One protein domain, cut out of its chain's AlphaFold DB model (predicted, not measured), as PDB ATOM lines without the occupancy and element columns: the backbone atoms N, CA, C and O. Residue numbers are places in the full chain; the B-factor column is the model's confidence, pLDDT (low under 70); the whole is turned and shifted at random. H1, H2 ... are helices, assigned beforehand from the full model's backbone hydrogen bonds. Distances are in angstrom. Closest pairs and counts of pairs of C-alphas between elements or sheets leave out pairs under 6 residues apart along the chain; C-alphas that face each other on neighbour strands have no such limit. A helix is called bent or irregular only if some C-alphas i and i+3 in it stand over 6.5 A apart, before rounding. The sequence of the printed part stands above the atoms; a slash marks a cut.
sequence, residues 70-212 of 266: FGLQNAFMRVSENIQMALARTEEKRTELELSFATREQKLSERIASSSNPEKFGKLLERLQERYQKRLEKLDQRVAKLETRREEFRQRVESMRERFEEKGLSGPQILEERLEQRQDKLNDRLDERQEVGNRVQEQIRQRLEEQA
ATOM      1  N   PHE A  70     264.210 247.388 200.059       83.69
ATOM      2  CA  PHE A  70     264.776 248.231 199.007       83.69
ATOM      3  C   PHE A  70     266.230 248.646 199.282       83.69
ATOM      4  O   PHE A  70     267.092 248.565 198.406       83.69
ATOM      5  N   GLY A  71     266.543 249.030 200.525       80.62
ATOM      6  CA  GLY A  71     267.905 249.406 200.913       80.62
ATOM      7  C   GLY A  71     268.916 248.265 200.746       80.62
ATOM      8  O   GLY A  71     270.030 248.493 200.271       80.62
ATOM      9  N   LEU A  72     268.513 247.034 201.080       82.81
ATOM     10  CA  LEU A  72     269.347 245.840 200.929       82.81
ATOM     11  C   LEU A  72     269.483 245.444 199.454       82.81
ATOM     12  O   LEU A  72     270.589 245.145 199.011       82.81
ATOM     13  N   GLN A  73     268.394 245.505 198.684       84.06
ATOM     14  CA  GLN A  73     268.398 245.231 197.244       84.06
ATOM     15  C   GLN A  73     269.309 246.208 196.487       84.06
ATOM     16  O   GLN A  73     270.147 245.785 195.692       84.06
ATOM     17  N   ASN A  74     269.229 247.506 196.794       82.75
ATOM     18  CA  ASN A  74     270.111 248.530 196.224       82.75
ATOM     19  C   ASN A  74     271.582 248.294 196.616       82.75
ATOM     20  O   ASN A  74     272.483 248.440 195.792       82.75
ATOM     21  N   ALA A  75     271.851 247.887 197.861       79.94
ATOM     22  CA  ALA A  75     273.208 247.554 198.293       79.94
ATOM     23  C   ALA A  75     273.770 246.323 197.560       79.94
ATOM     24  O   ALA A  75     274.898 246.372 197.066       79.94
ATOM     25  N   PHE A  76     272.984 245.248 197.438       81.81
ATOM     26  CA  PHE A  76     273.372 244.039 196.704       81.81
ATOM     27  C   PHE A  76     273.622 244.317 195.229       81.81
ATOM     28  O   PHE A  76     274.636 243.867 194.689       81.81
ATOM     29  N   MET A  77     272.747 245.108 194.604       84.75
ATOM     30  CA  MET A  77     272.934 245.544 193.227       84.75
ATOM     31  C   MET A  77     274.313 246.186 193.072       84.75
ATOM     32  O   MET A  77     275.113 245.689 192.287       84.75
ATOM     33  N   ARG A  78     274.666 247.178 193.895       81.06
ATOM     34  CA  ARG A  78     275.971 247.863 193.807       81.06
ATOM     35  C   ARG A  78     277.170 246.935 193.951       81.06
ATOM     36  O   ARG A  78     278.164 247.096 193.245       81.06
ATOM     37  N   VAL A  79     277.101 245.983 194.878       81.25
ATOM     38  CA  VAL A  79     278.177 244.999 195.054       81.25
ATOM     39  C   VAL A  79     278.320 244.159 193.788       81.25
ATOM     40  O   VAL A  79     279.436 243.968 193.307       81.25
ATOM     41  N   SER A  80     277.199 243.726 193.208       83.50
ATOM     42  CA  SER A  80     277.206 242.958 191.964       83.50
ATOM     43  C   SER A  80     277.749 243.760 190.775       83.50
ATOM     44  O   SER A  80     278.550 243.219 190.016       83.50
ATOM     45  N   GLU A  81     277.424 245.054 190.656       84.75
ATOM     46  CA  GLU A  81     277.955 245.918 189.592       84.75
ATOM     47  C   GLU A  81     279.476 246.038 189.684       84.75
ATOM     48  O   GLU A  81     280.182 245.862 188.692       84.75
ATOM     49  N   ASN A  82     280.007 246.268 190.888       82.31
ATOM     50  CA  ASN A  82     281.450 246.376 191.101       82.31
ATOM     51  C   ASN A  82     282.184 245.071 190.761       82.31
ATOM     52  O   ASN A  82     283.270 245.112 190.182       82.31
ATOM     53  N   ILE A  83     281.595 243.916 191.088       79.31
ATOM     54  CA  ILE A  83     282.164 242.605 190.750       79.31
ATOM     55  C   ILE A  83     282.134 242.384 189.234       79.31
ATOM     56  O   ILE A  83     283.144 241.983 188.661       79.31
ATOM     57  N   GLN A  84     281.016 242.686 188.569       82.69
ATOM     58  CA  GLN A  84     280.897 242.564 187.113       82.69
ATOM     59  C   GLN A  84     281.901 243.476 186.394       82.69
ATOM     60  O   GLN A  84     282.587 243.026 185.478       82.69
ATOM     61  N   MET A  85     282.074 244.713 186.869       83.31
ATOM     62  CA  MET A  85     283.097 245.636 186.368       83.31
ATOM     63  C   MET A  85     284.522 245.117 186.574       83.31
ATOM     64  O   MET A  85     285.362 245.298 185.698       83.31
ATOM     65  N   ALA A  86     284.807 244.482 187.714       75.38
ATOM     66  CA  ALA A  86     286.125 243.916 188.001       75.38
ATOM     67  C   ALA A  86     286.424 242.656 187.170       75.38
ATOM     68  O   ALA A  86     287.578 242.396 186.830       75.38
ATOM     69  N   LEU A  87     285.394 241.877 186.830       79.88
ATOM     70  CA  LEU A  87     285.508 240.681 185.991       79.88
ATOM     71  C   LEU A  87     285.533 241.003 184.489       79.88
ATOM     72  O   LEU A  87     285.983 240.175 183.691       79.88
ATOM     73  N   ALA A  88     285.087 242.196 184.089       81.88
ATOM     74  CA  ALA A  88     285.124 242.655 182.709       81.88
ATOM     75  C   ALA A  88     286.569 242.918 182.252       81.88
ATOM     76  O   ALA A  88     287.137 243.986 182.469       81.88
ATOM     77  N   ARG A  89     287.173 241.917 181.600       71.56
ATOM     78  CA  ARG A  89     288.554 241.991 181.091       71.56
ATOM     79  C   ARG A  89     288.712 242.854 179.839       71.56
ATOM     80  O   ARG A  89     289.807 243.347 179.595       71.56
ATOM     81  N   THR A  90     287.661 243.007 179.033       72.62
ATOM     82  CA  THR A  90     287.706 243.796 177.794       72.62
ATOM     83  C   THR A  90     287.037 245.150 177.987       72.62
ATOM     84  O   THR A  90     286.035 245.265 178.694       72.62
ATOM     85  N   GLU A  91     287.573 246.181 177.330       66.62
ATOM     86  CA  GLU A  91     286.981 247.523 177.366       66.62
ATOM     87  C   GLU A  91     285.552 247.544 176.807       66.62
ATOM     88  O   GLU A  91     284.734 248.291 177.322       66.62
ATOM     89  N   GLU A  92     285.237 246.687 175.829       66.38
ATOM     90  CA  GLU A  92     283.899 246.558 175.219       66.38
ATOM     91  C   GLU A  92     282.860 246.064 176.227       66.38
ATOM     92  O   GLU A  92     281.833 246.706 176.438       66.38
ATOM     93  N   LYS A  93     283.172 244.978 176.945       72.12
ATOM     94  CA  LYS A  93     282.295 244.467 178.006       72.12
ATOM     95  C   LYS A  93     282.164 245.467 179.143       72.12
ATOM     96  O   LYS A  93     281.116 245.571 179.764       72.12
ATOM     97  N   ARG A  94     283.228 246.221 179.418       74.75
ATOM     98  CA  ARG A  94     283.206 247.270 180.433       74.75
ATOM     99  C   ARG A  94     282.301 248.437 180.029       74.75
ATOM    100  O   ARG A  94     281.558 248.918 180.876       74.75
ATOM    101  N   THR A  95     282.332 248.874 178.769       70.81
ATOM    102  CA  THR A  95     281.422 249.914 178.253       70.81
ATOM    103  C   THR A  95     279.975 249.439 178.215       70.81
ATOM    104  O   THR A  95     279.089 250.171 178.641       70.81
ATOM    105  N   GLU A  96     279.737 248.201 177.779       72.12
ATOM    106  CA  GLU A  96     278.400 247.601 177.743       72.12
ATOM    107  C   GLU A  96     277.806 247.465 179.154       72.12
ATOM    108  O   GLU A  96     276.653 247.823 179.396       72.12
ATOM    109  N   LEU A  97     278.614 247.034 180.128       80.31
ATOM    110  CA  LEU A  97     278.197 246.970 181.526       80.31
ATOM    111  C   LEU A  97     277.924 248.359 182.107       80.31
ATOM    112  O   LEU A  97     276.886 248.538 182.738       80.31
ATOM    113  N   GLU A  98     278.799 249.343 181.867       76.75
ATOM    114  CA  GLU A  98     278.583 250.733 182.299       76.75
ATOM    115  C   GLU A  98     277.264 251.301 181.760       76.75
ATOM    116  O   GLU A  98     276.535 251.939 182.521       76.75
ATOM    117  N   LEU A  99     276.921 250.994 180.506       75.12
ATOM    118  CA  LEU A  99     275.647 251.348 179.879       75.12
ATOM    119  C   LEU A  99     274.469 250.627 180.545       75.12
ATOM    120  O   LEU A  99     273.464 251.256 180.891       75.12
ATOM    121  N   SER A 100     274.598 249.323 180.794       76.88
ATOM    122  CA  SER A 100     273.555 248.536 181.463       76.88
ATOM    123  C   SER A 100     273.282 249.015 182.897       76.88
ATOM    124  O   SER A 100     272.142 248.957 183.363       76.88
ATOM    125  N   PHE A 101     274.314 249.506 183.592       82.81
ATOM    126  CA  PHE A 101     274.201 250.079 184.930       82.81
ATOM    127  C   PHE A 101     273.610 251.480 184.887       82.81
ATOM    128  O   PHE A 101     272.703 251.757 185.659       82.81
ATOM    129  N   ALA A 102     274.043 252.333 183.955       76.00
ATOM    130  CA  ALA A 102     273.445 253.651 183.765       76.00
ATOM    131  C   ALA A 102     271.937 253.538 183.473       76.00
ATOM    132  O   ALA A 102     271.125 254.204 184.110       76.00
ATOM    133  N   THR A 103     271.547 252.607 182.598       76.56
ATOM    134  CA  THR A 103     270.137 252.333 182.272       76.56
ATOM    135  C   THR A 103     269.349 251.847 183.496       76.56
ATOM    136  O   THR A 103     268.209 252.258 183.711       76.56
ATOM    137  N   ARG A 104     269.942 250.980 184.328       79.69
ATOM    138  CA  ARG A 104     269.314 250.506 185.574       79.69
ATOM    139  C   ARG A 104     269.210 251.598 186.636       79.69
ATOM    140  O   ARG A 104     268.160 251.711 187.261       79.69
ATOM    141  N   GLU A 105     270.249 252.410 186.824       78.56
ATOM    142  CA  GLU A 105     270.243 253.563 187.737       78.56
ATOM    143  C   GLU A 105     269.166 254.578 187.336       78.56
ATOM    144  O   GLU A 105     268.451 255.085 188.202       78.56
ATOM    145  N   GLN A 106     268.986 254.809 186.033       77.06
ATOM    146  CA  GLN A 106     267.920 255.658 185.512       77.06
ATOM    147  C   GLN A 106     266.534 255.077 185.809       77.06
ATOM    148  O   GLN A 106     265.722 255.758 186.431       77.06
ATOM    149  N   LYS A 107     266.271 253.813 185.452       80.38
ATOM    150  CA  LYS A 107     264.981 253.163 185.759       80.38
ATOM    151  C   LYS A 107     264.675 253.170 187.257       80.38
ATOM    152  O   LYS A 107     263.527 253.334 187.658       80.38
ATOM    153  N   LEU A 108     265.697 253.001 188.096       80.50
ATOM    154  CA  LEU A 108     265.560 253.114 189.546       80.50
ATOM    155  C   LEU A 108     265.164 254.541 189.947       80.50
ATOM    156  O   LEU A 108     264.282 254.708 190.782       80.50
ATOM    157  N   SER A 109     265.787 255.566 189.359       77.69
ATOM    158  CA  SER A 109     265.435 256.964 189.628       77.69
ATOM    159  C   SER A 109     264.010 257.308 189.183       77.69
ATOM    160  O   SER A 109     263.297 257.947 189.947       77.69
ATOM    161  N   GLU A 110     263.560 256.804 188.029       78.44
ATOM    162  CA  GLU A 110     262.186 256.963 187.525       78.44
ATOM    163  C   GLU A 110     261.173 256.290 188.463       78.44
ATOM    164  O   GLU A 110     260.161 256.887 188.828       78.44
ATOM    165  N   ARG A 111     261.471 255.070 188.935       80.19
ATOM    166  CA  ARG A 111     260.640 254.371 189.931       80.19
ATOM    167  C   ARG A 111     260.581 255.109 191.263       80.19
ATOM    168  O   ARG A 111     259.524 255.187 191.870       80.19
ATOM    169  N   ILE A 112     261.703 255.651 191.729       80.25
ATOM    170  CA  ILE A 112     261.736 256.445 192.960       80.25
ATOM    171  C   ILE A 112     260.934 257.743 192.783       80.25
ATOM    172  O   ILE A 112     260.177 258.106 193.682       80.25
ATOM    173  N   ALA A 113     261.072 258.423 191.642       76.31
ATOM    174  CA  ALA A 113     260.338 259.650 191.336       76.31
ATOM    175  C   ALA A 113     258.822 259.415 191.254       76.31
ATOM    176  O   ALA A 113     258.054 260.231 191.750       76.31
ATOM    177  N   SER A 114     258.407 258.277 190.692       78.44
ATOM    178  CA  SER A 114     257.002 257.850 190.603       78.44
ATOM    179  C   SER A 114     256.480 257.135 191.856       78.44
ATOM    180  O   SER A 114     255.306 256.772 191.909       78.44
ATOM    181  N   SER A 115     257.325 256.922 192.871       81.50
ATOM    182  CA  SER A 115     256.915 256.251 194.106       81.50
ATOM    183  C   SER A 115     255.984 257.123 194.944       81.50
ATOM    184  O   SER A 115     255.985 258.348 194.859       81.50
ATOM    185  N   SER A 116     255.238 256.486 195.841       75.38
ATOM    186  CA  SER A 116     254.309 257.151 196.762       75.38
ATOM    187  C   SER A 116     254.970 258.112 197.772       75.38
ATOM    188  O   SER A 116     254.265 258.839 198.469       75.38
ATOM    189  N   ASN A 117     256.305 258.138 197.894       75.69
ATOM    190  CA  ASN A 117     257.032 259.072 198.766       75.69
ATOM    191  C   ASN A 117     258.411 259.462 198.182       75.69
ATOM    192  O   ASN A 117     259.446 259.060 198.732       75.69
ATOM    193  N   PRO A 118     258.468 260.279 197.118       71.06
ATOM    194  CA  PRO A 118     259.730 260.626 196.462       71.06
ATOM    195  C   PRO A 118     260.658 261.448 197.375       71.06
ATOM    196  O   PRO A 118     261.875 261.253 197.372       71.06
ATOM    197  N   GLU A 119     260.099 262.292 198.249       73.19
ATOM    198  CA  GLU A 119     260.856 263.134 199.189       73.19
ATOM    199  C   GLU A 119     261.722 262.326 200.166       73.19
ATOM    200  O   GLU A 119     262.848 262.718 200.488       73.19
ATOM    201  N   LYS A 120     261.255 261.140 200.591       77.31
ATOM    202  CA  LYS A 120     262.025 260.240 201.474       77.31
ATOM    203  C   LYS A 120     263.302 259.737 200.806       77.31
ATOM    204  O   LYS A 120     264.278 259.417 201.487       77.31
ATOM    205  N   PHE A 121     263.306 259.697 199.479       75.56
ATOM    206  CA  PHE A 121     264.419 259.237 198.668       75.56
ATOM    207  C   PHE A 121     265.158 260.375 197.959       75.56
ATOM    208  O   PHE A 121     266.077 260.080 197.199       75.56
ATOM    209  N   GLY A 122     264.856 261.650 198.239       73.12
ATOM    210  CA  GLY A 122     265.451 262.793 197.530       73.12
ATOM    211  C   GLY A 122     266.984 262.750 197.471       73.12
ATOM    212  O   GLY A 122     267.572 262.807 196.397       73.12
ATOM    213  N   LYS A 123     267.649 262.481 198.607       77.75
ATOM    214  CA  LYS A 123     269.121 262.320 198.664       77.75
ATOM    215  C   LYS A 123     269.646 261.119 197.873       77.75
ATOM    216  O   LYS A 123     270.810 261.089 197.477       77.75
ATOM    217  N   LEU A 124     268.844 260.066 197.734       75.62
ATOM    218  CA  LEU A 124     269.214 258.894 196.946       75.62
ATOM    219  C   LEU A 124     269.048 259.181 195.451       75.62
ATOM    220  O   LEU A 124     269.927 258.793 194.685       75.62
ATOM    221  N   LEU A 125     267.968 259.868 195.076       75.44
ATOM    222  CA  LEU A 125     267.653 260.280 193.712       75.44
ATOM    223  C   LEU A 125     268.711 261.241 193.160       75.44
ATOM    224  O   LEU A 125     269.277 260.974 192.106       75.44
ATOM    225  N   GLU A 126     269.088 262.261 193.935       75.00
ATOM    226  CA  GLU A 126     270.178 263.188 193.598       75.00
ATOM    227  C   GLU A 126     271.499 262.434 193.344       75.00
ATOM    228  O   GLU A 126     272.156 262.606 192.320       75.00
ATOM    229  N   ARG A 127     271.850 261.486 194.225       78.81
ATOM    230  CA  ARG A 127     273.051 260.644 194.060       78.81
ATOM    231  C   ARG A 127     272.970 259.676 192.883       78.81
ATOM    232  O   ARG A 127     274.011 259.196 192.431       78.81
ATOM    233  N   LEU A 128     271.776 259.259 192.474       73.44
ATOM    234  CA  LEU A 128     271.580 258.417 191.293       73.44
ATOM    235  C   LEU A 128     271.791 259.244 190.032       73.44
ATOM    236  O   LEU A 128     272.577 258.834 189.184       73.44
ATOM    237  N   GLN A 129     271.195 260.433 189.967       73.31
ATOM    238  CA  GLN A 129     271.365 261.362 188.852       73.31
ATOM    239  C   GLN A 129     272.823 261.808 188.682       73.31
ATOM    240  O   GLN A 129     273.359 261.733 187.578       73.31
ATOM    241  N   GLU A 130     273.510 262.176 189.769       77.19
ATOM    242  CA  GLU A 130     274.925 262.577 189.713       77.19
ATOM    243  C   GLU A 130     275.822 261.437 189.194       77.19
ATOM    244  O   GLU A 130     276.752 261.646 188.412       77.19
ATOM    245  N   ARG A 131     275.550 260.196 189.617       75.25
ATOM    246  CA  ARG A 131     276.311 259.025 189.161       75.25
ATOM    247  C   ARG A 131     276.020 258.677 187.717       75.25
ATOM    248  O   ARG A 131     276.965 258.388 186.985       75.25
ATOM    249  N   TYR A 132     274.758 258.747 187.323       74.31
ATOM    250  CA  TYR A 132     274.341 258.571 185.946       74.31
ATOM    251  C   TYR A 132     275.073 259.564 185.032       74.31
ATOM    252  O   TYR A 132     275.776 259.133 184.120       74.31
ATOM    253  N   GLN A 133     275.058 260.862 185.359       73.25
ATOM    254  CA  GLN A 133     275.807 261.887 184.616       73.25
ATOM    255  C   GLN A 133     277.310 261.591 184.557       73.25
ATOM    256  O   GLN A 133     277.909 261.641 183.487       73.25
ATOM    257  N   LYS A 134     277.931 261.196 185.675       78.06
ATOM    258  CA  LYS A 134     279.356 260.816 185.693       78.06
ATOM    259  C   LYS A 134     279.672 259.589 184.837       78.06
ATOM    260  O   LYS A 134     280.789 259.473 184.329       78.06
ATOM    261  N   ARG A 135     278.753 258.623 184.730       75.69
ATOM    262  CA  ARG A 135     278.925 257.465 183.838       75.69
ATOM    263  C   ARG A 135     278.797 257.894 182.377       75.69
ATOM    264  O   ARG A 135     279.618 257.454 181.577       75.69
ATOM    265  N   LEU A 136     277.856 258.784 182.060       72.69
ATOM    266  CA  LEU A 136     277.706 259.356 180.720       72.69
ATOM    267  C   LEU A 136     278.956 260.125 180.281       72.69
ATOM    268  O   LEU A 136     279.527 259.806 179.246       72.69
ATOM    269  N   GLU A 137     279.470 261.026 181.118       75.00
ATOM    270  CA  GLU A 137     280.676 261.800 180.800       75.00
ATOM    271  C   GLU A 137     281.883 260.890 180.493       75.00
ATOM    272  O   GLU A 137     282.680 261.146 179.589       75.00
ATOM    273  N   LYS A 138     282.012 259.769 181.213       75.00
ATOM    274  CA  LYS A 138     283.059 258.773 180.944       75.00
ATOM    275  C   LYS A 138     282.866 258.048 179.616       75.00
ATOM    276  O   LYS A 138     283.872 257.698 178.993       75.00
ATOM    277  N   LEU A 139     281.625 257.775 179.216       71.44
ATOM    278  CA  LEU A 139     281.329 257.180 177.914       71.44
ATOM    279  C   LEU A 139     281.678 258.163 176.794       71.44
ATOM    280  O   LEU A 139     282.432 257.782 175.899       71.44
ATOM    281  N   ASP A 140     281.279 259.429 176.911       71.31
ATOM    282  CA  ASP A 140     281.596 260.475 175.927       71.31
ATOM    283  C   ASP A 140     283.111 260.651 175.752       71.31
ATOM    284  O   ASP A 140     283.635 260.641 174.637       71.31
ATOM    285  N   GLN A 141     283.865 260.698 176.856       75.00
ATOM    286  CA  GLN A 141     285.330 260.767 176.803       75.00
ATOM    287  C   GLN A 141     285.966 259.546 176.118       75.00
ATOM    288  O   GLN A 141     287.034 259.662 175.510       75.00
ATOM    289  N   ARG A 142     285.361 258.357 176.236       71.25
ATOM    290  CA  ARG A 142     285.851 257.149 175.552       71.25
ATOM    291  C   ARG A 142     285.552 257.197 174.062       71.25
ATOM    292  O   ARG A 142     286.439 256.846 173.289       71.25
ATOM    293  N   VAL A 143     284.362 257.652 173.673       69.94
ATOM    294  CA  VAL A 143     283.991 257.848 172.264       69.94
ATOM    295  C   VAL A 143     284.950 258.843 171.604       69.94
ATOM    296  O   VAL A 143     285.611 258.485 170.632       69.94
ATOM    297  N   ALA A 144     285.172 260.010 172.215       71.06
ATOM    298  CA  ALA A 144     286.090 261.027 171.688       71.06
ATOM    299  C   ALA A 144     287.534 260.507 171.501       71.06
ATOM    300  O   ALA A 144     288.201 260.782 170.498       71.06
ATOM    301  N   LYS A 145     288.038 259.700 172.446       72.06
ATOM    302  CA  LYS A 145     289.367 259.069 172.325       72.06
ATOM    303  C   LYS A 145     289.445 258.064 171.176       72.06
ATOM    304  O   LYS A 145     290.508 257.921 170.572       72.06
ATOM    305  N   LEU A 146     288.361 257.345 170.895       65.75
ATOM    306  CA  LEU A 146     288.313 256.386 169.792       65.75
ATOM    307  C   LEU A 146     288.285 257.090 168.441       65.75
ATOM    308  O   LEU A 146     289.018 256.679 167.547       65.75
ATOM    309  N   GLU A 147     287.517 258.170 168.318       68.38
ATOM    310  CA  GLU A 147     287.515 259.009 167.115       68.38
ATOM    311  C   GLU A 147     288.909 259.575 166.833       68.38
ATOM    312  O   GLU A 147     289.396 259.499 165.707       68.38
ATOM    313  N   THR A 148     289.613 260.032 167.871       72.81
ATOM    314  CA  THR A 148     290.996 260.516 167.720       72.81
ATOM    315  C   THR A 148     291.932 259.404 167.234       72.81
ATOM    316  O   THR A 148     292.687 259.593 166.283       72.81
ATOM    317  N   ARG A 149     291.851 258.203 167.826       69.56
ATOM    318  CA  ARG A 149     292.652 257.045 167.386       69.56
ATOM    319  C   ARG A 149     292.323 256.600 165.961       69.56
ATOM    320  O   ARG A 149     293.221 256.133 165.261       69.56
ATOM    321  N   ARG A 150     291.061 256.719 165.534       70.44
ATOM    322  CA  ARG A 150     290.637 256.451 164.152       70.44
ATOM    323  C   ARG A 150     291.373 257.367 163.189       70.44
ATOM    324  O   ARG A 150     291.933 256.891 162.206       70.44
ATOM    325  N   GLU A 151     291.379 258.658 163.495       74.31
ATOM    326  CA  GLU A 151     291.994 259.671 162.648       74.31
ATOM    327  C   GLU A 151     293.519 259.498 162.586       74.31
ATOM    328  O   GLU A 151     294.094 259.465 161.499       74.31
ATOM    329  N   GLU A 152     294.175 259.239 163.722       76.25
ATOM    330  CA  GLU A 152     295.610 258.913 163.764       76.25
ATOM    331  C   GLU A 152     295.956 257.662 162.940       76.25
ATOM    332  O   GLU A 152     296.972 257.625 162.239       76.25
ATOM    333  N   PHE A 153     295.124 256.617 163.023       70.69
ATOM    334  CA  PHE A 153     295.320 255.399 162.240       70.69
ATOM    335  C   PHE A 153     295.170 255.680 160.747       70.69
ATOM    336  O   PHE A 153     296.051 255.306 159.975       70.69
ATOM    337  N   ARG A 154     294.107 256.390 160.350       74.75
ATOM    338  CA  ARG A 154     293.854 256.776 158.958       74.75
ATOM    339  C   ARG A 154     295.035 257.548 158.369       74.75
ATOM    340  O   ARG A 154     295.529 257.175 157.311       74.75
ATOM    341  N   GLN A 155     295.545 258.547 159.089       80.25
ATOM    342  CA  GLN A 155     296.711 259.326 158.659       80.25
ATOM    343  C   GLN A 155     297.967 258.458 158.508       80.25
ATOM    344  O   GLN A 155     298.737 258.624 157.562       80.25
ATOM    345  N   ARG A 156     298.171 257.485 159.405       72.38
ATOM    346  CA  ARG A 156     299.282 256.528 159.292       72.38
ATOM    347  C   ARG A 156     299.164 255.628 158.069       72.38
ATOM    348  O   ARG A 156     300.184 255.397 157.420       72.38
ATOM    349  N   VAL A 157     297.967 255.127 157.765       71.38
ATOM    350  CA  VAL A 157     297.728 254.309 156.567       71.38
ATOM    351  C   VAL A 157     298.017 255.122 155.309       71.38
ATOM    352  O   VAL A 157     298.799 254.665 154.477       71.38
ATOM    353  N   GLU A 158     297.497 256.348 155.226       76.62
ATOM    354  CA  GLU A 158     297.728 257.234 154.079       76.62
ATOM    355  C   GLU A 158     299.227 257.528 153.894       76.62
ATOM    356  O   GLU A 158     299.777 257.342 152.814       76.62
ATOM    357  N   SER A 159     299.944 257.842 154.981       75.94
ATOM    358  CA  SER A 159     301.392 258.088 154.917       75.94
ATOM    359  C   SER A 159     302.209 256.862 154.486       75.94
ATOM    360  O   SER A 159     303.277 256.996 153.887       75.94
ATOM    361  N   MET A 160     301.746 255.648 154.809       70.19
ATOM    362  CA  MET A 160     302.386 254.420 154.341       70.19
ATOM    363  C   MET A 160     302.125 254.218 152.854       70.19
ATOM    364  O   MET A 160     303.074 253.910 152.133       70.19
ATOM    365  N   ARG A 161     300.887 254.435 152.402       70.69
ATOM    366  CA  ARG A 161     300.505 254.366 150.990       70.69
ATOM    367  C   ARG A 161     301.362 255.300 150.136       70.69
ATOM    368  O   ARG A 161     302.020 254.823 149.215       70.69
ATOM    369  N   GLU A 162     301.460 256.576 150.510       77.88
ATOM    370  CA  GLU A 162     302.282 257.569 149.800       77.88
ATOM    371  C   GLU A 162     303.751 257.124 149.683       77.88
ATOM    372  O   GLU A 162     304.350 257.184 148.610       77.88
ATOM    373  N   ARG A 163     304.333 256.587 150.765       71.75
ATOM    374  CA  ARG A 163     305.719 256.080 150.767       71.75
ATOM    375  C   ARG A 163     305.918 254.832 149.906       71.75
ATOM    376  O   ARG A 163     307.040 254.584 149.459       71.75
ATOM    377  N   PHE A 164     304.886 254.006 149.732       66.81
ATOM    378  CA  PHE A 164     304.933 252.840 148.847       66.81
ATOM    379  C   PHE A 164     304.823 253.251 147.378       66.81
ATOM    380  O   PHE A 164     305.593 252.738 146.562       66.81
ATOM    381  N   GLU A 165     303.941 254.206 147.068       70.50
ATOM    382  CA  GLU A 165     303.801 254.793 145.731       70.50
ATOM    383  C   GLU A 165     305.095 255.502 145.295       70.50
ATOM    384  O   GLU A 165     305.598 255.243 144.202       70.50
ATOM    385  N   GLU A 166     305.713 256.295 146.178       72.38
ATOM    386  CA  GLU A 166     306.974 257.005 145.903       72.38
ATOM    387  C   GLU A 166     308.148 256.047 145.618       72.38
ATOM    388  O   GLU A 166     309.027 256.340 144.807       72.38
ATOM    389  N   LYS A 167     308.168 254.871 146.259       70.31
ATOM    390  CA  LYS A 167     309.255 253.886 146.116       70.31
ATOM    391  C   LYS A 167     309.070 252.902 144.960       70.31
ATOM    392  O   LYS A 167     309.965 252.083 144.745       70.31
ATOM    393  N   GLY A 168     307.948 252.945 144.236       57.62
ATOM    394  CA  GLY A 168     307.695 252.076 143.079       57.62
ATOM    395  C   GLY A 168     307.767 250.574 143.389       57.62
ATOM    396  O   GLY A 168     308.068 249.766 142.509       57.62
ATOM    397  N   LEU A 169     307.547 250.184 144.649       58.53
ATOM    398  CA  LEU A 169     307.555 248.784 145.069       58.53
ATOM    399  C   LEU A 169     306.282 248.119 144.543       58.53
ATOM    400  O   LEU A 169     305.195 248.601 144.822       58.53
ATOM    401  N   SER A 170     306.409 247.006 143.812       53.00
ATOM    402  CA  SER A 170     305.303 246.270 143.170       53.00
ATOM    403  C   SER A 170     304.665 245.179 144.049       53.00
ATOM    404  O   SER A 170     303.938 244.327 143.548       53.00
ATOM    405  N   GLY A 171     304.925 245.192 145.361       53.38
ATOM    406  CA  GLY A 171     304.225 244.362 146.350       53.38
ATOM    407  C   GLY A 171     303.160 245.062 147.215       53.38
ATOM    408  O   GLY A 171     302.890 244.528 148.293       53.38
ATOM    409  N   PRO A 172     302.575 246.225 146.844       55.62
ATOM    410  CA  PRO A 172     301.693 246.960 147.735       55.62
ATOM    411  C   PRO A 172     300.368 246.224 147.898       55.62
ATOM    412  O   PRO A 172     299.847 246.235 148.992       55.62
ATOM    413  N   GLN A 173     299.900 245.459 146.906       58.97
ATOM    414  CA  GLN A 173     298.582 244.810 146.927       58.97
ATOM    415  C   GLN A 173     298.354 243.886 148.135       58.97
ATOM    416  O   GLN A 173     297.301 243.949 148.746       58.97
ATOM    417  N   ILE A 174     299.342 243.079 148.547       61.03
ATOM    418  CA  ILE A 174     299.200 242.183 149.720       61.03
ATOM    419  C   ILE A 174     299.218 242.978 151.038       61.03
ATOM    420  O   ILE A 174     298.629 242.573 152.042       61.03
ATOM    421  N   LEU A 175     299.938 244.100 151.059       60.81
ATOM    422  CA  LEU A 175     300.065 244.978 152.222       60.81
ATOM    423  C   LEU A 175     298.855 245.911 152.343       60.81
ATOM    424  O   LEU A 175     298.382 246.134 153.449       60.81
ATOM    425  N   GLU A 176     298.345 246.377 151.211       63.84
ATOM    426  CA  GLU A 176     297.144 247.180 151.013       63.84
ATOM    427  C   GLU A 176     295.908 246.352 151.350       63.84
ATOM    428  O   GLU A 176     295.152 246.777 152.205       63.84
ATOM    429  N   GLU A 177     295.795 245.104 150.884       66.69
ATOM    430  CA  GLU A 177     294.711 244.189 151.277       66.69
ATOM    431  C   GLU A 177     294.741 243.877 152.788       66.69
ATOM    432  O   GLU A 177     293.706 243.801 153.450       66.69
ATOM    433  N   ARG A 178     295.932 243.757 153.396       68.38
ATOM    434  CA  ARG A 178     296.066 243.624 154.862       68.38
ATOM    435  C   ARG A 178     295.736 244.909 155.616       68.38
ATOM    436  O   ARG A 178     295.297 244.827 156.766       68.38
ATOM    437  N   LEU A 179     296.031 246.067 155.033       64.00
ATOM    438  CA  LEU A 179     295.734 247.374 155.609       64.00
ATOM    439  C   LEU A 179     294.240 247.662 155.510       64.00
ATOM    440  O   LEU A 179     293.663 248.018 156.530       64.00
ATOM    441  N   GLU A 180     293.616 247.393 154.366       70.62
ATOM    442  CA  GLU A 180     292.172 247.430 154.146       70.62
ATOM    443  C   GLU A 180     291.464 246.465 155.089       70.62
ATOM    444  O   GLU A 180     290.647 246.920 155.869       70.62
ATOM    445  N   GLN A 181     291.862 245.190 155.193       71.06
ATOM    446  CA  GLN A 181     291.255 244.272 156.175       71.06
ATOM    447  C   GLN A 181     291.366 244.769 157.622       71.06
ATOM    448  O   GLN A 181     290.482 244.528 158.445       71.06
ATOM    449  N   ARG A 182     292.475 245.423 157.982       64.62
ATOM    450  CA  ARG A 182     292.630 246.007 159.321       64.62
ATOM    451  C   ARG A 182     291.810 247.274 159.489       64.62
ATOM    452  O   ARG A 182     291.332 247.517 160.594       64.62
ATOM    453  N   GLN A 183     291.685 248.065 158.437       68.12
ATOM    454  CA  GLN A 183     290.902 249.284 158.419       68.12
ATOM    455  C   GLN A 183     289.412 248.967 158.450       68.12
ATOM    456  O   GLN A 183     288.719 249.577 159.248       68.12
ATOM    457  N   ASP A 184     288.959 247.951 157.723       71.62
ATOM    458  CA  ASP A 184     287.613 247.391 157.777       71.62
ATOM    459  C   ASP A 184     287.332 246.817 159.154       71.62
ATOM    460  O   ASP A 184     286.368 247.209 159.783       71.62
ATOM    461  N   LYS A 185     288.234 246.019 159.732       71.44
ATOM    462  CA  LYS A 185     288.034 245.507 161.096       71.44
ATOM    463  C   LYS A 185     288.014 246.610 162.162       71.44
ATOM    464  O   LYS A 185     287.405 246.443 163.218       71.44
ATOM    465  N   LEU A 186     288.732 247.710 161.938       63.75
ATOM    466  CA  LEU A 186     288.671 248.889 162.799       63.75
ATOM    467  C   LEU A 186     287.399 249.693 162.554       63.75
ATOM    468  O   LEU A 186     286.822 250.142 163.535       63.75
ATOM    469  N   ASN A 187     286.971 249.844 161.301       67.06
ATOM    470  CA  ASN A 187     285.718 250.479 160.915       67.06
ATOM    471  C   ASN A 187     284.539 249.681 161.461       67.06
ATOM    472  O   ASN A 187     283.753 250.283 162.154       67.06
ATOM    473  N   ASP A 188     284.484 248.358 161.326       73.56
ATOM    474  CA  ASP A 188     283.465 247.492 161.932       73.56
ATOM    475  C   ASP A 188     283.401 247.688 163.450       73.56
ATOM    476  O   ASP A 188     282.332 247.847 164.028       73.56
ATOM    477  N   ARG A 189     284.562 247.735 164.118       62.62
ATOM    478  CA  ARG A 189     284.641 247.995 165.566       62.62
ATOM    479  C   ARG A 189     284.242 249.415 165.942       62.62
ATOM    480  O   ARG A 189     283.793 249.644 167.063       62.62
ATOM    481  N   LEU A 190     284.482 250.375 165.059       60.94
ATOM    482  CA  LEU A 190     284.102 251.766 165.243       60.94
ATOM    483  C   LEU A 190     282.632 251.964 164.969       60.94
ATOM    484  O   LEU A 190     282.010 252.633 165.764       60.94
ATOM    485  N   ASP A 191     282.089 251.364 163.927       68.69
ATOM    486  CA  ASP A 191     280.690 251.404 163.556       68.69
ATOM    487  C   ASP A 191     279.881 250.673 164.623       68.69
ATOM    488  O   ASP A 191     278.908 251.230 165.093       68.69
ATOM    489  N   GLU A 192     280.340 249.537 165.157       66.81
ATOM    490  CA  GLU A 192     279.707 248.884 166.311       66.81
ATOM    491  C   GLU A 192     279.740 249.789 167.557       66.81
ATOM    492  O   GLU A 192     278.734 249.967 168.245       66.81
ATOM    493  N   ARG A 193     280.875 250.441 167.846       60.03
ATOM    494  CA  ARG A 193     280.988 251.351 169.001       60.03
ATOM    495  C   ARG A 193     280.279 252.687 168.810       60.03
ATOM    496  O   ARG A 193     279.820 253.257 169.794       60.03
ATOM    497  N   GLN A 194     280.208 253.188 167.589       57.69
ATOM    498  CA  GLN A 194     279.553 254.426 167.197       57.69
ATOM    499  C   GLN A 194     278.060 254.179 167.054       57.69
ATOM    500  O   GLN A 194     277.291 255.053 167.390       57.69
ATOM    501  N   GLU A 195     277.614 252.989 166.668       65.06
ATOM    502  CA  GLU A 195     276.213 252.591 166.707       65.06
ATOM    503  C   GLU A 195     275.756 252.398 168.154       65.06
ATOM    504  O   GLU A 195     274.688 252.878 168.519       65.06
ATOM    505  N   VAL A 196     276.579 251.800 169.023       58.16
ATOM    506  CA  VAL A 196     276.321 251.792 170.474       58.16
ATOM    507  C   VAL A 196     276.323 253.220 171.029       58.16
ATOM    508  O   VAL A 196     275.400 253.587 171.749       58.16
ATOM    509  N   GLY A 197     277.302 254.047 170.655       53.28
ATOM    510  CA  GLY A 197     277.399 255.452 171.052       53.28
ATOM    511  C   GLY A 197     276.227 256.302 170.558       53.28
ATOM    512  O   GLY A 197     275.669 257.064 171.331       53.28
ATOM    513  N   ASN A 198     275.783 256.110 169.319       55.69
ATOM    514  CA  ASN A 198     274.656 256.802 168.703       55.69
ATOM    515  C   ASN A 198     273.334 256.292 169.270       55.69
ATOM    516  O   ASN A 198     272.455 257.097 169.521       55.69
ATOM    517  N   ARG A 199     273.175 254.989 169.542       58.34
ATOM    518  CA  ARG A 199     272.004 254.468 170.274       58.34
ATOM    519  C   ARG A 199     271.927 255.075 171.669       58.34
ATOM    520  O   ARG A 199     270.837 255.409 172.117       58.34
ATOM    521  N   VAL A 200     273.068 255.245 172.335       52.75
ATOM    522  CA  VAL A 200     273.160 255.940 173.626       52.75
ATOM    523  C   VAL A 200     272.795 257.409 173.467       52.75
ATOM    524  O   VAL A 200     271.929 257.891 174.183       52.75
ATOM    525  N   GLN A 201     273.393 258.109 172.508       49.22
ATOM    526  CA  GLN A 201     273.155 259.529 172.267       49.22
ATOM    527  C   GLN A 201     271.711 259.812 171.841       49.22
ATOM    528  O   GLN A 201     271.132 260.804 172.268       49.22
ATOM    529  N   GLU A 202     271.105 258.924 171.061       58.03
ATOM    530  CA  GLU A 202     269.720 259.011 170.608       58.03
ATOM    531  C   GLU A 202     268.744 258.690 171.747       58.03
ATOM    532  O   GLU A 202     267.775 259.416 171.938       58.03
ATOM    533  N   GLN A 203     269.031 257.682 172.584       53.53
ATOM    534  CA  GLN A 203     268.270 257.450 173.820       53.53
ATOM    535  C   GLN A 203     268.380 258.632 174.789       53.53
ATOM    536  O   GLN A 203     267.399 258.975 175.445       53.53
ATOM    537  N   ILE A 204     269.553 259.266 174.873       53.50
ATOM    538  CA  ILE A 204     269.765 260.481 175.666       53.50
ATOM    539  C   ILE A 204     268.940 261.626 175.085       53.50
ATOM    540  O   ILE A 204     268.214 262.274 175.829       53.50
ATOM    541  N   ARG A 205     269.016 261.863 173.772       53.84
ATOM    542  CA  ARG A 205     268.333 262.971 173.100       53.84
ATOM    543  C   ARG A 205     266.818 262.847 173.191       53.84
ATOM    544  O   ARG A 205     266.173 263.801 173.607       53.84
ATOM    545  N   GLN A 206     266.272 261.673 172.884       62.00
ATOM    546  CA  GLN A 206     264.833 261.417 172.965       62.00
ATOM    547  C   GLN A 206     264.306 261.639 174.384       62.00
ATOM    548  O   GLN A 206     263.246 262.229 174.550       62.00
ATOM    549  N   ARG A 207     265.068 261.251 175.414       54.94
ATOM    550  CA  ARG A 207     264.640 261.404 176.813       54.94
ATOM    551  C   ARG A 207     264.893 262.791 177.395       54.94
ATOM    552  O   ARG A 207     264.151 263.210 178.275       54.94
ATOM    553  N   LEU A 208     265.898 263.524 176.907       54.50
ATOM    554  CA  LEU A 208     266.078 264.942 177.236       54.50
ATOM    555  C   LEU A 208     264.956 265.784 176.619       54.50
ATOM    556  O   LEU A 208     264.464 266.709 177.254       54.50
ATOM    557  N   GLU A 209     264.553 265.452 175.390       56.34
ATOM    558  CA  GLU A 209     263.414 266.071 174.710       56.34
ATOM    559  C   GLU A 209     262.089 265.708 175.408       56.34
ATOM    560  O   GLU A 209     261.257 266.591 175.591       56.34
ATOM    561  N   GLU A 210     261.923 264.475 175.901       55.16
ATOM    562  CA  GLU A 210     260.761 264.041 176.701       55.16
ATOM    563  C   GLU A 210     260.692 264.761 178.063       55.16
ATOM    564  O   GLU A 210     259.627 265.199 178.485       55.16
ATOM    565  N   GLN A 211     261.837 264.989 178.716       48.41
ATOM    566  CA  GLN A 211     261.924 265.733 179.979       48.41
ATOM    567  C   GLN A 211     261.786 267.259 179.795       48.41
ATOM    568  O   GLN A 211     261.418 267.963 180.732       48.41
ATOM    569  N   ALA A 212     262.075 267.776 178.596       53.16
ATOM    570  CA  ALA A 212     261.886 269.183 178.234       53.16
ATOM    571  C   ALA A 212     260.473 269.491 177.703       53.16
ATOM    572  O   ALA A 212     260.083 270.658 177.670       53.16
TER     573      ALA A 212
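Overview. This is residues 70 to 212 of the 266 residues of an uncharacterized protein of uncultured bacterium (UniProt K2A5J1). H3 is the axis of an up-and-down bundle, with H2 packed on its first half, H4 on its second, and H1 folded back on H2. Residues 205 to 212 stick out. The printed part, 143 residues with four named helices, is all helix, only just loose, close to extended: radius of gyration of the C-alphas 21.8 A, spans 75 by 36 by 17 A.

Arrangement. H1, residues 70 to 87, and H2, residues 91 to 113, form a hairpin. H3, residues 118 to 166, touches H2 with 118 to 139 alone, the closest C-alphas being Ala 102 and Tyr 132, 5.5 A, and H4, residues 172 to 212, with 143 to 164 alone. In H3, 43 of 45 O i to N i+4 pairs are within hydrogen-bond range; elsewhere every pair.

Along the chain. C-alpha 70 is at (264.776, 248.231, 199.007), C-alpha 212 at (261.886, 269.183, 178.234). H3, 69.3 A long, is irregular: C-alphas 120 and 123 are 7.9 A apart.

Size, cuts and confidence. The printed part has no cut; residues 189 to 212 are under pLDDT 70.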